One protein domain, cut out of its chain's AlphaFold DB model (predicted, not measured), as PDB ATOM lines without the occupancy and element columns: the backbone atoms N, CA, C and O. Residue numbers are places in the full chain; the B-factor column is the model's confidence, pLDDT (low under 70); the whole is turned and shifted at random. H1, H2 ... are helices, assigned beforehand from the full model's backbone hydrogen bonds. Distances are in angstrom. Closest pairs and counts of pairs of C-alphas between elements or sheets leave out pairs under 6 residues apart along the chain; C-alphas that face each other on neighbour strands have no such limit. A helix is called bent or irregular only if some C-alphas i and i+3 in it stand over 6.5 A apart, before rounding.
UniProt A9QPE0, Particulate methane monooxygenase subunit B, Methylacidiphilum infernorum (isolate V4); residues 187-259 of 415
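What this domain is: This is residues 187 to 259 of the 415 residues of the protein "Particulate methane monooxygenase subunit B" of Methylacidiphilum infernorum (isolate V4) (UniProt A9QPE0). Two long helices, H1 and H4, run side by side in opposite directions as the arms of a narrow U, near each other but with a gap between them, and two short helices, H2 and H3, make a small head at the closed end of the U. Residues 252 to 259 stick out at the open end. The printed part has 73 residues, with four named helices in the order H1, H2, H3, H4 and no named strand, and its class is all helix. The whole is only just loose, close to extended, with a radius of gyration of the C-alphas of 16.8 A, and it has the outline of a rod, spanning 55 by 21 by 14 A.

Where its parts are: H1 holds residues 187 to 210 and begins with C-alpha 187 at (17.904, 17.436, 1.090); it is 32.4 A from first to last C-alpha. H2 holds residues 213 to 221, and its length is 12.2 A. H3 holds residues 225 to 228, 5.2 A long. H4, residues 231 to 258, is the longest helix, at 40.2 A; it begins with C-alpha 231 at (6.465, 13.973, -35.951) and ends with C-alpha 258 at (4.160, 12.583, 4.129). None of the helices is bent.

How they stand to each other: H1 and H4 are near each other, with 14 pairs of C-alphas within 10 A and no pair within 8 A. The N-to-C direction of H1 is (0.13, 0.06, -0.99) and that of H4 is (-0.17, -0.02, 0.99). H1 and H2 meet only through their link. H2 and H3 touch, with 5 pairs of C-alphas within 8 A; the closest C-alphas of the two are those of Arg 216 and Leu 228, 6.2 A apart. H3 and H4 are apart, though they follow each other in the chain. H1 and H3 are apart, and so are H2 and H4. In H1, H2 and H4 every pair of O i and N i+4 is within hydrogen-bond range; H3, with 4 residues, is too short for such a pair, and its 1 pair of O i and N i+3 is within range.

The domain as a whole: The two C-alphas farthest apart are those of Leu 222 and Phe 259, at 54.7 A, while the C-alphas of the first and last printed residues, Ser 187 and Phe 259, are 15.9 A apart. Residues 252 to 259, of which 252 to 258 belong to H4, stand free; the body without them spans 49 by 19 by 13 A. The links from H1 to H2, from H2 to H3 and from H3 to H4 are tight, with 2, 3 and 2 residues. The printed part has no cut. The mean pLDDT of the printed part of this model is 92.0, and no printed residue is under 70; the mean is 80 in H3 and 95 in H4.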
ATOM      1  N   SER A 187      17.692  18.516   2.068       93.06
ATOM      2  CA  SER A 187      17.904  17.436   1.090       93.06
ATOM      3  C   SER A 187      16.724  17.279   0.123       93.06
ATOM      4  O   SER A 187      16.927  17.074  -1.071       93.06
ATOM      5  N   ARG A 188      15.486  17.443   0.608       94.00
ATOM      6  CA  ARG A 188      14.289  17.342  -0.240       94.00
ATOM      7  C   ARG A 188      14.149  18.527  -1.178       94.00
ATOM      8  O   ARG A 188      13.879  18.324  -2.357       94.00
ATOM      9  N   ALA A 189      14.344  19.742  -0.664       94.31
ATOM     10  CA  ALA A 189      14.302  20.955  -1.471       94.31
ATOM     11  C   ALA A 189      15.365  20.903  -2.576       94.31
ATOM     12  O   ALA A 189      15.054  21.137  -3.744       94.31
ATOM     13  N   PHE A 190      16.591  20.513  -2.223       95.38
ATOM     14  CA  PHE A 190      17.683  20.355  -3.178       95.38
ATOM     15  C   PHE A 190      17.401  19.246  -4.197       95.38
ATOM     16  O   PHE A 190      17.487  19.490  -5.396       95.38
ATOM     17  N   GLY A 191      16.998  18.052  -3.749       95.00
ATOM     18  CA  GLY A 191      16.709  16.922  -4.635       95.00
ATOM     19  C   GLY A 191      15.598  17.221  -5.642       95.00
ATOM     20  O   GLY A 191      15.767  16.972  -6.834       95.00
ATOM     21  N   TRP A 192      14.489  17.814  -5.185       96.25
ATOM     22  CA  TRP A 192      13.377  18.189  -6.061       96.25
ATOM     23  C   TRP A 192      13.778  19.282  -7.055       96.25
ATOM     24  O   TRP A 192      13.474  19.181  -8.239       96.25
ATOM     25  N   SER A 193      14.522  20.294  -6.600       96.00
ATOM     26  CA  SER A 193      14.998  21.375  -7.471       96.00
ATOM     27  C   SER A 193      15.976  20.865  -8.530       96.00
ATOM     28  O   SER A 193      15.829  21.188  -9.707       96.00
ATOM     29  N   MET A 194      16.936  20.017  -8.147       97.06
ATOM     30  CA  MET A 194      17.911  19.444  -9.079       97.06
ATOM     31  C   MET A 194      17.256  18.543 -10.126       97.06
ATOM     32  O   MET A 194      17.650  18.588 -11.288       97.06
ATOM     33  N   LEU A 195      16.228  17.774  -9.752       96.62
ATOM     34  CA  LEU A 195      15.441  16.991 -10.706       96.62
ATOM     35  C   LEU A 195      14.863  17.887 -11.813       96.62
ATOM     36  O   LEU A 195      15.023  17.576 -12.994       96.62
ATOM     37  N   TRP A 196      14.257  19.023 -11.456       97.38
ATOM     38  CA  TRP A 196      13.711  19.962 -12.442       97.38
ATOM     39  C   TRP A 196      14.791  20.636 -13.281       97.38
ATOM     40  O   TRP A 196      14.615  20.785 -14.491       97.38
ATOM     41  N   VAL A 197      15.925  20.987 -12.672       97.25
ATOM     42  CA  VAL A 197      17.085  21.521 -13.397       97.25
ATOM     43  C   VAL A 197      17.564  20.524 -14.453       97.25
ATOM     44  O   VAL A 197      17.741  20.905 -15.607       97.25
ATOM     45  N   PHE A 198      17.713  19.242 -14.111       97.12
ATOM     46  CA  PHE A 198      18.146  18.225 -15.070       97.12
ATOM     47  C   PHE A 198      17.128  17.976 -16.182       97.12
ATOM     48  O   PHE A 198      17.527  17.812 -17.334       97.12
ATOM     49  N   LEU A 199      15.828  18.002 -15.880       96.75
ATOM     50  CA  LEU A 199      14.790  17.916 -16.911       96.75
ATOM     51  C   LEU A 199      14.840  19.116 -17.864       96.75
ATOM     52  O   LEU A 199      14.775  18.932 -19.080       96.75
ATOM     53  N   GLY A 200      15.022  20.326 -17.332       97.06
ATOM     54  CA  GLY A 200      15.196  21.538 -18.134       97.06
ATOM     55  C   GLY A 200      16.442  21.473 -19.020       97.06
ATOM     56  O   GLY A 200      16.365  21.752 -20.215       97.06
ATOM     57  N   ILE A 201      17.575  21.029 -18.467       96.81
ATOM     58  CA  ILE A 201      18.806  20.788 -19.232       96.81
ATOM     59  C   ILE A 201      18.558  19.746 -20.327       96.81
ATOM     60  O   ILE A 201      18.991  19.954 -21.455       96.81
ATOM     61  N   GLY A 202      17.845  18.657 -20.032       95.00
ATOM     62  CA  GLY A 202      17.506  17.626 -21.014       95.00
ATOM     63  C   GLY A 202      16.674  18.169 -22.178       95.00
ATOM     64  O   GLY A 202      16.983  17.899 -23.339       95.00
ATOM     65  N   TRP A 203      15.669  18.997 -21.881       95.69
ATOM     66  CA  TRP A 203      14.867  19.685 -22.893       95.69
ATOM     67  C   TRP A 203      15.722  20.603 -23.774       95.69
ATOM     68  O   TRP A 203      15.683  20.510 -25.000       95.69
ATOM     69  N   LEU A 204      16.548  21.455 -23.160       94.50
ATOM     70  CA  LEU A 204      17.433  22.365 -23.890       94.50
ATOM     71  C   LEU A 204      18.487  21.614 -24.704       94.50
ATOM     72  O   LEU A 204      18.763  21.989 -25.837       94.50
ATOM     73  N   TYR A 205      19.051  20.537 -24.165       93.44
ATOM     74  CA  TYR A 205      20.013  19.702 -24.872       93.44
ATOM     75  C   TYR A 205      19.400  19.114 -26.147       93.44
ATOM     76  O   TYR A 205      20.003  19.194 -27.219       93.44
ATOM     77  N   TYR A 206      18.170  18.598 -26.059       92.38
ATOM     78  CA  TYR A 206      17.448  18.087 -27.221       92.38
ATOM     79  C   TYR A 206      17.261  19.164 -28.299       92.38
ATOM     80  O   TYR A 206      17.595  18.952 -29.464       92.38
ATOM     81  N   TRP A 207      16.785  20.350 -27.918       91.00
ATOM     82  CA  TRP A 207      16.440  21.387 -28.891       91.00
ATOM     83  C   TRP A 207      17.611  22.226 -29.389       91.00
ATOM     84  O   TRP A 207      17.546  22.698 -30.515       91.00
ATOM     85  N   LEU A 208      18.662  22.425 -28.596       89.88
ATOM     86  CA  LEU A 208      19.780  23.302 -28.955       89.88
ATOM     87  C   LEU A 208      20.982  22.535 -29.503       89.88
ATOM     88  O   LEU A 208      21.683  23.047 -30.374       89.88
ATOM     89  N   ILE A 209      21.229  21.320 -29.007       88.69
ATOM     90  CA  ILE A 209      22.411  20.535 -29.390       88.69
ATOM     91  C   ILE A 209      22.053  19.509 -30.456       88.69
ATOM     92  O   ILE A 209      22.717  19.445 -31.489       88.69
ATOM     93  N   LEU A 210      20.990  18.725 -30.244       86.25
ATOM     94  CA  LEU A 210      20.569  17.727 -31.235       86.25
ATOM     95  C   LEU A 210      19.820  18.356 -32.419       86.25
ATOM     96  O   LEU A 210      19.787  17.768 -33.500       86.25
ATOM     97  N   LYS A 211      19.251  19.558 -32.243       84.38
ATOM     98  CA  LYS A 211      18.517  20.305 -33.282       84.38
ATOM     99  C   LYS A 211      19.022  21.751 -33.434       84.38
ATOM    100  O   LYS A 211      18.259  22.682 -33.187       84.38
ATOM    101  N   PRO A 212      20.279  21.964 -33.867       81.00
ATOM    102  CA  PRO A 212      20.937  23.267 -33.803       81.00
ATOM    103  C   PRO A 212      20.145  24.407 -34.452       81.00
ATOM    104  O   PRO A 212      19.508  24.241 -35.492       81.00
ATOM    105  N   THR A 213      20.249  25.597 -33.863       81.81
ATOM    106  CA  THR A 213      19.471  26.778 -34.263       81.81
ATOM    107  C   THR A 213      19.810  27.285 -35.667       81.81
ATOM    108  O   THR A 213      18.913  27.701 -36.391       81.81
ATOM    109  N   ALA A 214      21.079  27.234 -36.091       83.06
ATOM    110  CA  ALA A 214      21.504  27.807 -37.375       83.06
ATOM    111  C   ALA A 214      20.864  27.122 -38.608       83.06
ATOM    112  O   ALA A 214      20.292  27.831 -39.435       83.06
ATOM    113  N   PRO A 215      20.848  25.777 -38.730       82.94
ATOM    114  CA  PRO A 215      20.086  25.096 -39.783       82.94
ATOM    115  C   PRO A 215      18.584  25.404 -39.750       82.94
ATOM    116  O   PRO A 215      17.958  25.572 -40.793       82.94
ATOM    117  N   ARG A 216      18.003  25.517 -38.552       84.25
ATOM    118  CA  ARG A 216      16.573  25.805 -38.379       84.25
ATOM    119  C   ARG A 216      16.207  27.225 -38.791       84.25
ATOM    120  O   ARG A 216      15.132  27.426 -39.335       84.25
ATOM    121  N   LEU A 217      17.101  28.188 -38.586       85.12
ATOM    122  CA  LEU A 217      16.906  29.555 -39.065       85.12
ATOM    123  C   LEU A 217      16.820  29.597 -40.598       85.12
ATOM    124  O   LEU A 217      15.967  30.288 -41.142       85.12
ATOM    125  N   GLY A 218      17.650  28.806 -41.286       84.31
ATOM    126  CA  GLY A 218      17.573  28.656 -42.741       84.31
ATOM    127  C   GLY A 218      16.257  28.027 -43.207       84.31
ATOM    128  O   GLY A 218      15.643  28.523 -44.144       84.31
ATOM    129  N   LEU A 219      15.785  26.976 -42.527       85.19
ATOM    130  CA  LEU A 219      14.493  26.344 -42.832       85.19
ATOM    131  C   LEU A 219      13.303  27.285 -42.597       85.19
ATOM    132  O   LEU A 219      12.370  27.289 -43.394       85.19
ATOM    133  N   ALA A 220      13.358  28.106 -41.547       85.81
ATOM    134  CA  ALA A 220      12.341  29.116 -41.273       85.81
ATOM    135  C   ALA A 220      12.334  30.224 -42.339       85.81
ATOM    136  O   ALA A 220      11.271  30.614 -42.802       85.81
ATOM    137  N   TYR A 221      13.512  30.690 -42.774       88.62
ATOM    138  CA  TYR A 221      13.635  31.676 -43.855       88.62
ATOM    139  C   TYR A 221      13.091  31.162 -45.196       88.62
ATOM    140  O   TYR A 221      12.543  31.928 -45.977       88.62
ATOM    141  N   LEU A 222      13.236  29.861 -45.463       89.00
ATOM    142  CA  LEU A 222      12.709  29.206 -46.663       89.00
ATOM    143  C   LEU A 222      11.215  28.849 -46.560       89.00
ATOM    144  O   LEU A 222      10.725  28.125 -47.422       89.00
ATOM    145  N   GLU A 223      10.518  29.295 -45.508       84.69
ATOM    146  CA  GLU A 223       9.097  29.006 -45.247       84.69
ATOM    147  C   GLU A 223       8.779  27.495 -45.175       84.69
ATOM    148  O   GLU A 223       7.651  27.051 -45.380       84.69
ATOM    149  N   LYS A 224       9.780  26.667 -44.842       86.12
ATOM    150  CA  LYS A 224       9.650  25.207 -44.706       86.12
ATOM    151  C   LYS A 224       9.291  24.808 -43.279       86.12
ATOM    152  O   LYS A 224      10.020  24.071 -42.612       86.12
ATOM    153  N   GLU A 225       8.163  25.313 -42.796       77.25
ATOM    154  CA  GLU A 225       7.761  25.166 -41.393       77.25
ATOM    155  C   GLU A 225       7.561  23.703 -40.964       77.25
ATOM    156  O   GLU A 225       7.937  23.324 -39.853       77.25
ATOM    157  N   GLU A 226       7.068  22.847 -41.861       77.75
ATOM    158  CA  GLU A 226       6.862  21.416 -41.594       77.75
ATOM    159  C   GLU A 226       8.174  20.646 -41.343       77.75
ATOM    160  O   GLU A 226       8.174  19.596 -40.697       77.75
ATOM    161  N   GLU A 227       9.315  21.170 -41.810       81.75
ATOM    162  CA  GLU A 227      10.641  20.584 -41.578       81.75
ATOM    163  C   GLU A 227      11.266  21.058 -40.248       81.75
ATOM    164  O   GLU A 227      12.211  20.437 -39.750       81.75
ATOM    165  N   LEU A 228      10.734  22.125 -39.633       84.31
ATOM    166  CA  LEU A 228      11.237  22.662 -38.362       84.31
ATOM    167  C   LEU A 228      10.896  21.770 -37.167       84.31
ATOM    168  O   LEU A 228      11.690  21.689 -36.224       84.31
ATOM    169  N   ILE A 229       9.717  21.144 -37.185       88.19
ATOM    170  CA  ILE A 229       9.209  20.271 -36.123       88.19
ATOM    171  C   ILE A 229       8.684  18.988 -36.758       88.19
ATOM    172  O   ILE A 229       7.626  18.955 -37.377       88.19
ATOM    173  N   THR A 230       9.416  17.898 -36.570       88.88
ATOM    174  CA  THR A 230       9.037  16.595 -37.119       88.88
ATOM    175  C   THR A 230       8.042  15.870 -36.210       88.88
ATOM    176  O   THR A 230       7.974  16.118 -35.006       88.88
ATOM    177  N   LYS A 231       7.346  14.856 -36.746       89.94
ATOM    178  CA  LYS A 231       6.465  13.973 -35.951       89.94
ATOM    179  C   LYS A 231       7.176  13.333 -34.747       89.94
ATOM    180  O   LYS A 231       6.555  13.144 -33.704       89.94
ATOM    181  N   LYS A 232       8.474  13.020 -34.873       88.38
ATOM    182  CA  LYS A 232       9.292  12.494 -33.764       88.38
ATOM    183  C   LYS A 232       9.510  13.544 -32.677       88.38
ATOM    184  O   LYS A 232       9.476  13.203 -31.500       88.38
ATOM    185  N   ASP A 233       9.693  14.803 -33.068       92.00
ATOM    186  CA  ASP A 233       9.861  15.912 -32.129       92.00
ATOM    187  C   ASP A 233       8.542  16.170 -31.368       92.00
ATOM    188  O   ASP A 233       8.551  16.355 -30.152       92.00
ATOM    189  N   THR A 234       7.390  16.067 -32.044       92.19
ATOM    190  CA  THR A 234       6.066  16.114 -31.398       92.19
ATOM    191  C   THR A 234       5.854  14.949 -30.426       92.19
ATOM    192  O   THR A 234       5.388  15.162 -29.310       92.19
ATOM    193  N   GLN A 235       6.220  13.720 -30.807       93.75
ATOM    194  CA  GLN A 235       6.139  12.549 -29.921       93.75
ATOM    195  C   GLN A 235       7.043  12.692 -28.691       93.75
ATOM    196  O   GLN A 235       6.614  12.384 -27.581       93.75
ATOM    197  N   PHE A 236       8.268  13.193 -28.872       93.31
ATOM    198  CA  PHE A 236       9.166  13.507 -27.764       93.31
ATOM    199  C   PHE A 236       8.560  14.567 -26.839       93.31
ATOM    200  O   PHE A 236       8.557  14.380 -25.626       93.31
ATOM    201  N   GLY A 237       7.983  15.637 -27.399       95.06
ATOM    202  CA  GLY A 237       7.283  16.670 -26.633       95.06
ATOM    203  C   GLY A 237       6.116  16.120 -25.812       95.06
ATOM    204  O   GLY A 237       6.003  16.430 -24.627       95.06
ATOM    205  N   LEU A 238       5.290  15.252 -26.402       96.75
ATOM    206  CA  LEU A 238       4.183  14.589 -25.704       96.75
ATOM    207  C   LEU A 238       4.672  13.657 -24.590       96.75
ATOM    208  O   LEU A 238       4.117  13.678 -23.494       96.75
ATOM    209  N   LEU A 239       5.723  12.871 -24.841       96.12
ATOM    210  CA  LEU A 239       6.333  12.015 -23.824       96.12
ATOM    211  C   LEU A 239       6.896  12.846 -22.666       96.12
ATOM    212  O   LEU A 239       6.658  12.529 -21.504       96.12
ATOM    213  N   PHE A 240       7.617  13.923 -22.979       96.50
ATOM    214  CA  PHE A 240       8.183  14.819 -21.980       96.50
ATOM    215  C   PHE A 240       7.082  15.474 -21.138       96.50
ATOM    216  O   PHE A 240       7.162  15.465 -19.912       96.50
ATOM    217  N   LEU A 241       6.010  15.956 -21.775       97.50
ATOM    218  CA  LEU A 241       4.838  16.487 -21.080       97.50
ATOM    219  C   LEU A 241       4.202  15.439 -20.158       97.50
ATOM    220  O   LEU A 241       3.921  15.742 -19.001       97.50
ATOM    221  N   ALA A 242       4.017  14.205 -20.635       97.75
ATOM    222  CA  ALA A 242       3.472  13.122 -19.821       97.75
ATOM    223  C   ALA A 242       4.348  12.839 -18.588       97.75
ATOM    224  O   ALA A 242       3.824  12.714 -17.482       97.75
ATOM    225  N   ILE A 243       5.676  12.813 -18.751       97.12
ATOM    226  CA  ILE A 243       6.631  12.659 -17.642       97.12
ATOM    227  C   ILE A 243       6.473  13.799 -16.629       97.12
ATOM    228  O   ILE A 243       6.361  13.538 -15.434       97.12
ATOM    229  N   VAL A 244       6.421  15.052 -17.088       97.62
ATOM    230  CA  VAL A 244       6.244  16.226 -16.217       97.62
ATOM    231  C   VAL A 244       4.942  16.127 -15.424       97.62
ATOM    232  O   VAL A 244       4.957  16.301 -14.208       97.62
ATOM    233  N   VAL A 245       3.831  15.802 -16.086       97.94
ATOM    234  CA  VAL A 245       2.520  15.638 -15.443       97.94
ATOM    235  C   VAL A 245       2.577  14.548 -14.371       97.94
ATOM    236  O   VAL A 245       2.189  14.792 -13.229       97.94
ATOM    237  N   ILE A 246       3.125  13.374 -14.697       97.81
ATOM    238  CA  ILE A 246       3.277  12.265 -13.745       97.81
ATOM    239  C   ILE A 246       4.124  12.689 -12.540       97.81
ATOM    240  O   ILE A 246       3.754  12.398 -11.404       97.81
ATOM    241  N   LEU A 247       5.232  13.398 -12.763       97.44
ATOM    242  CA  LEU A 247       6.105  13.864 -11.688       97.44
ATOM    243  C   LEU A 247       5.411  14.886 -10.787       97.44
ATOM    244  O   LEU A 247       5.514  14.770  -9.568       97.44
ATOM    245  N   VAL A 248       4.675  15.847 -11.349       97.56
ATOM    246  CA  VAL A 248       3.947  16.856 -10.563       97.56
ATOM    247  C   VAL A 248       2.870  16.199  -9.701       97.56
ATOM    248  O   VAL A 248       2.868  16.391  -8.484       97.56
ATOM    249  N   PHE A 249       1.986  15.391 -10.294       97.56
ATOM    250  CA  PHE A 249       0.909  14.738  -9.544       97.56
ATOM    251  C   PHE A 249       1.446  13.694  -8.559       97.56
ATOM    252  O   PHE A 249       0.994  13.638  -7.415       97.56
ATOM    253  N   GLY A 250       2.448  12.910  -8.964       96.56
ATOM    254  CA  GLY A 250       3.116  11.946  -8.093       96.56
ATOM    255  C   GLY A 250       3.809  12.620  -6.912       96.56
ATOM    256  O   GLY A 250       3.619  12.206  -5.769       96.56
ATOM    257  N   GLY A 251       4.550  13.703  -7.157       95.69
ATOM    258  CA  GLY A 251       5.201  14.495  -6.115       95.69
ATOM    259  C   GLY A 251       4.192  15.109  -5.145       95.69
ATOM    260  O   GLY A 251       4.351  14.975  -3.930       95.69
ATOM    261  N   ALA A 252       3.115  15.710  -5.661       95.81
ATOM    262  CA  ALA A 252       2.040  16.275  -4.845       95.81
ATOM    263  C   ALA A 252       1.370  15.209  -3.964       95.81
ATOM    264  O   ALA A 252       1.161  15.424  -2.771       95.81
ATOM    265  N   PHE A 253       1.096  14.026  -4.515       96.75
ATOM    266  CA  PHE A 253       0.505  12.919  -3.768       96.75
ATOM    267  C   PHE A 253       1.432  12.384  -2.665       96.75
ATOM    268  O   PHE A 253       1.002  12.217  -1.523       96.75
ATOM    269  N   ILE A 254       2.712  12.146  -2.979       96.00
ATOM    270  CA  ILE A 254       3.709  11.652  -2.015       96.00
ATOM    271  C   ILE A 254       3.887  12.650  -0.866       96.00
ATOM    272  O   ILE A 254       3.859  12.265   0.304       96.00
ATOM    273  N   THR A 255       4.033  13.936  -1.186       94.69
ATOM    274  CA  THR A 255       4.227  14.999  -0.186       94.69
ATOM    275  C   THR A 255       2.990  15.224   0.678       94.69
ATOM    276  O   THR A 255       3.137  15.360   1.889       94.69
ATOM    277  N   SER A 256       1.783  15.156   0.106       94.62
ATOM    278  CA  SER A 256       0.526  15.249   0.866       94.62
ATOM    279  C   SER A 256       0.354  14.091   1.852       94.62
ATOM    280  O   SER A 256      -0.162  14.277   2.949       94.62
ATOM    281  N   LYS A 257       0.824  12.887   1.498       95.44
ATOM    282  CA  LYS A 257       0.838  11.738   2.419       95.44
ATOM    283  C   LYS A 257       1.901  11.860   3.504       95.44
ATOM    284  O   LYS A 257       1.654  11.465   4.638       95.44
ATOM    285  N   GLN A 258       3.082  12.375   3.162       92.75
ATOM    286  CA  GLN A 258       4.160  12.583   4.129       92.75
ATOM    287  C   GLN A 258       3.820  13.700   5.129       92.75
ATOM    288  O   GLN A 258       4.206  13.620   6.293       92.75
ATOM    289  N   PHE A 259       3.091  14.723   4.678       93.38
ATOM    290  CA  PHE A 259       2.687  15.890   5.459       93.38
ATOM    291  C   PHE A 259       1.176  16.101   5.415       93.38
ATOM    292  O   PHE A 259       0.706  17.046   4.782       93.38
TER     293      PHE A 259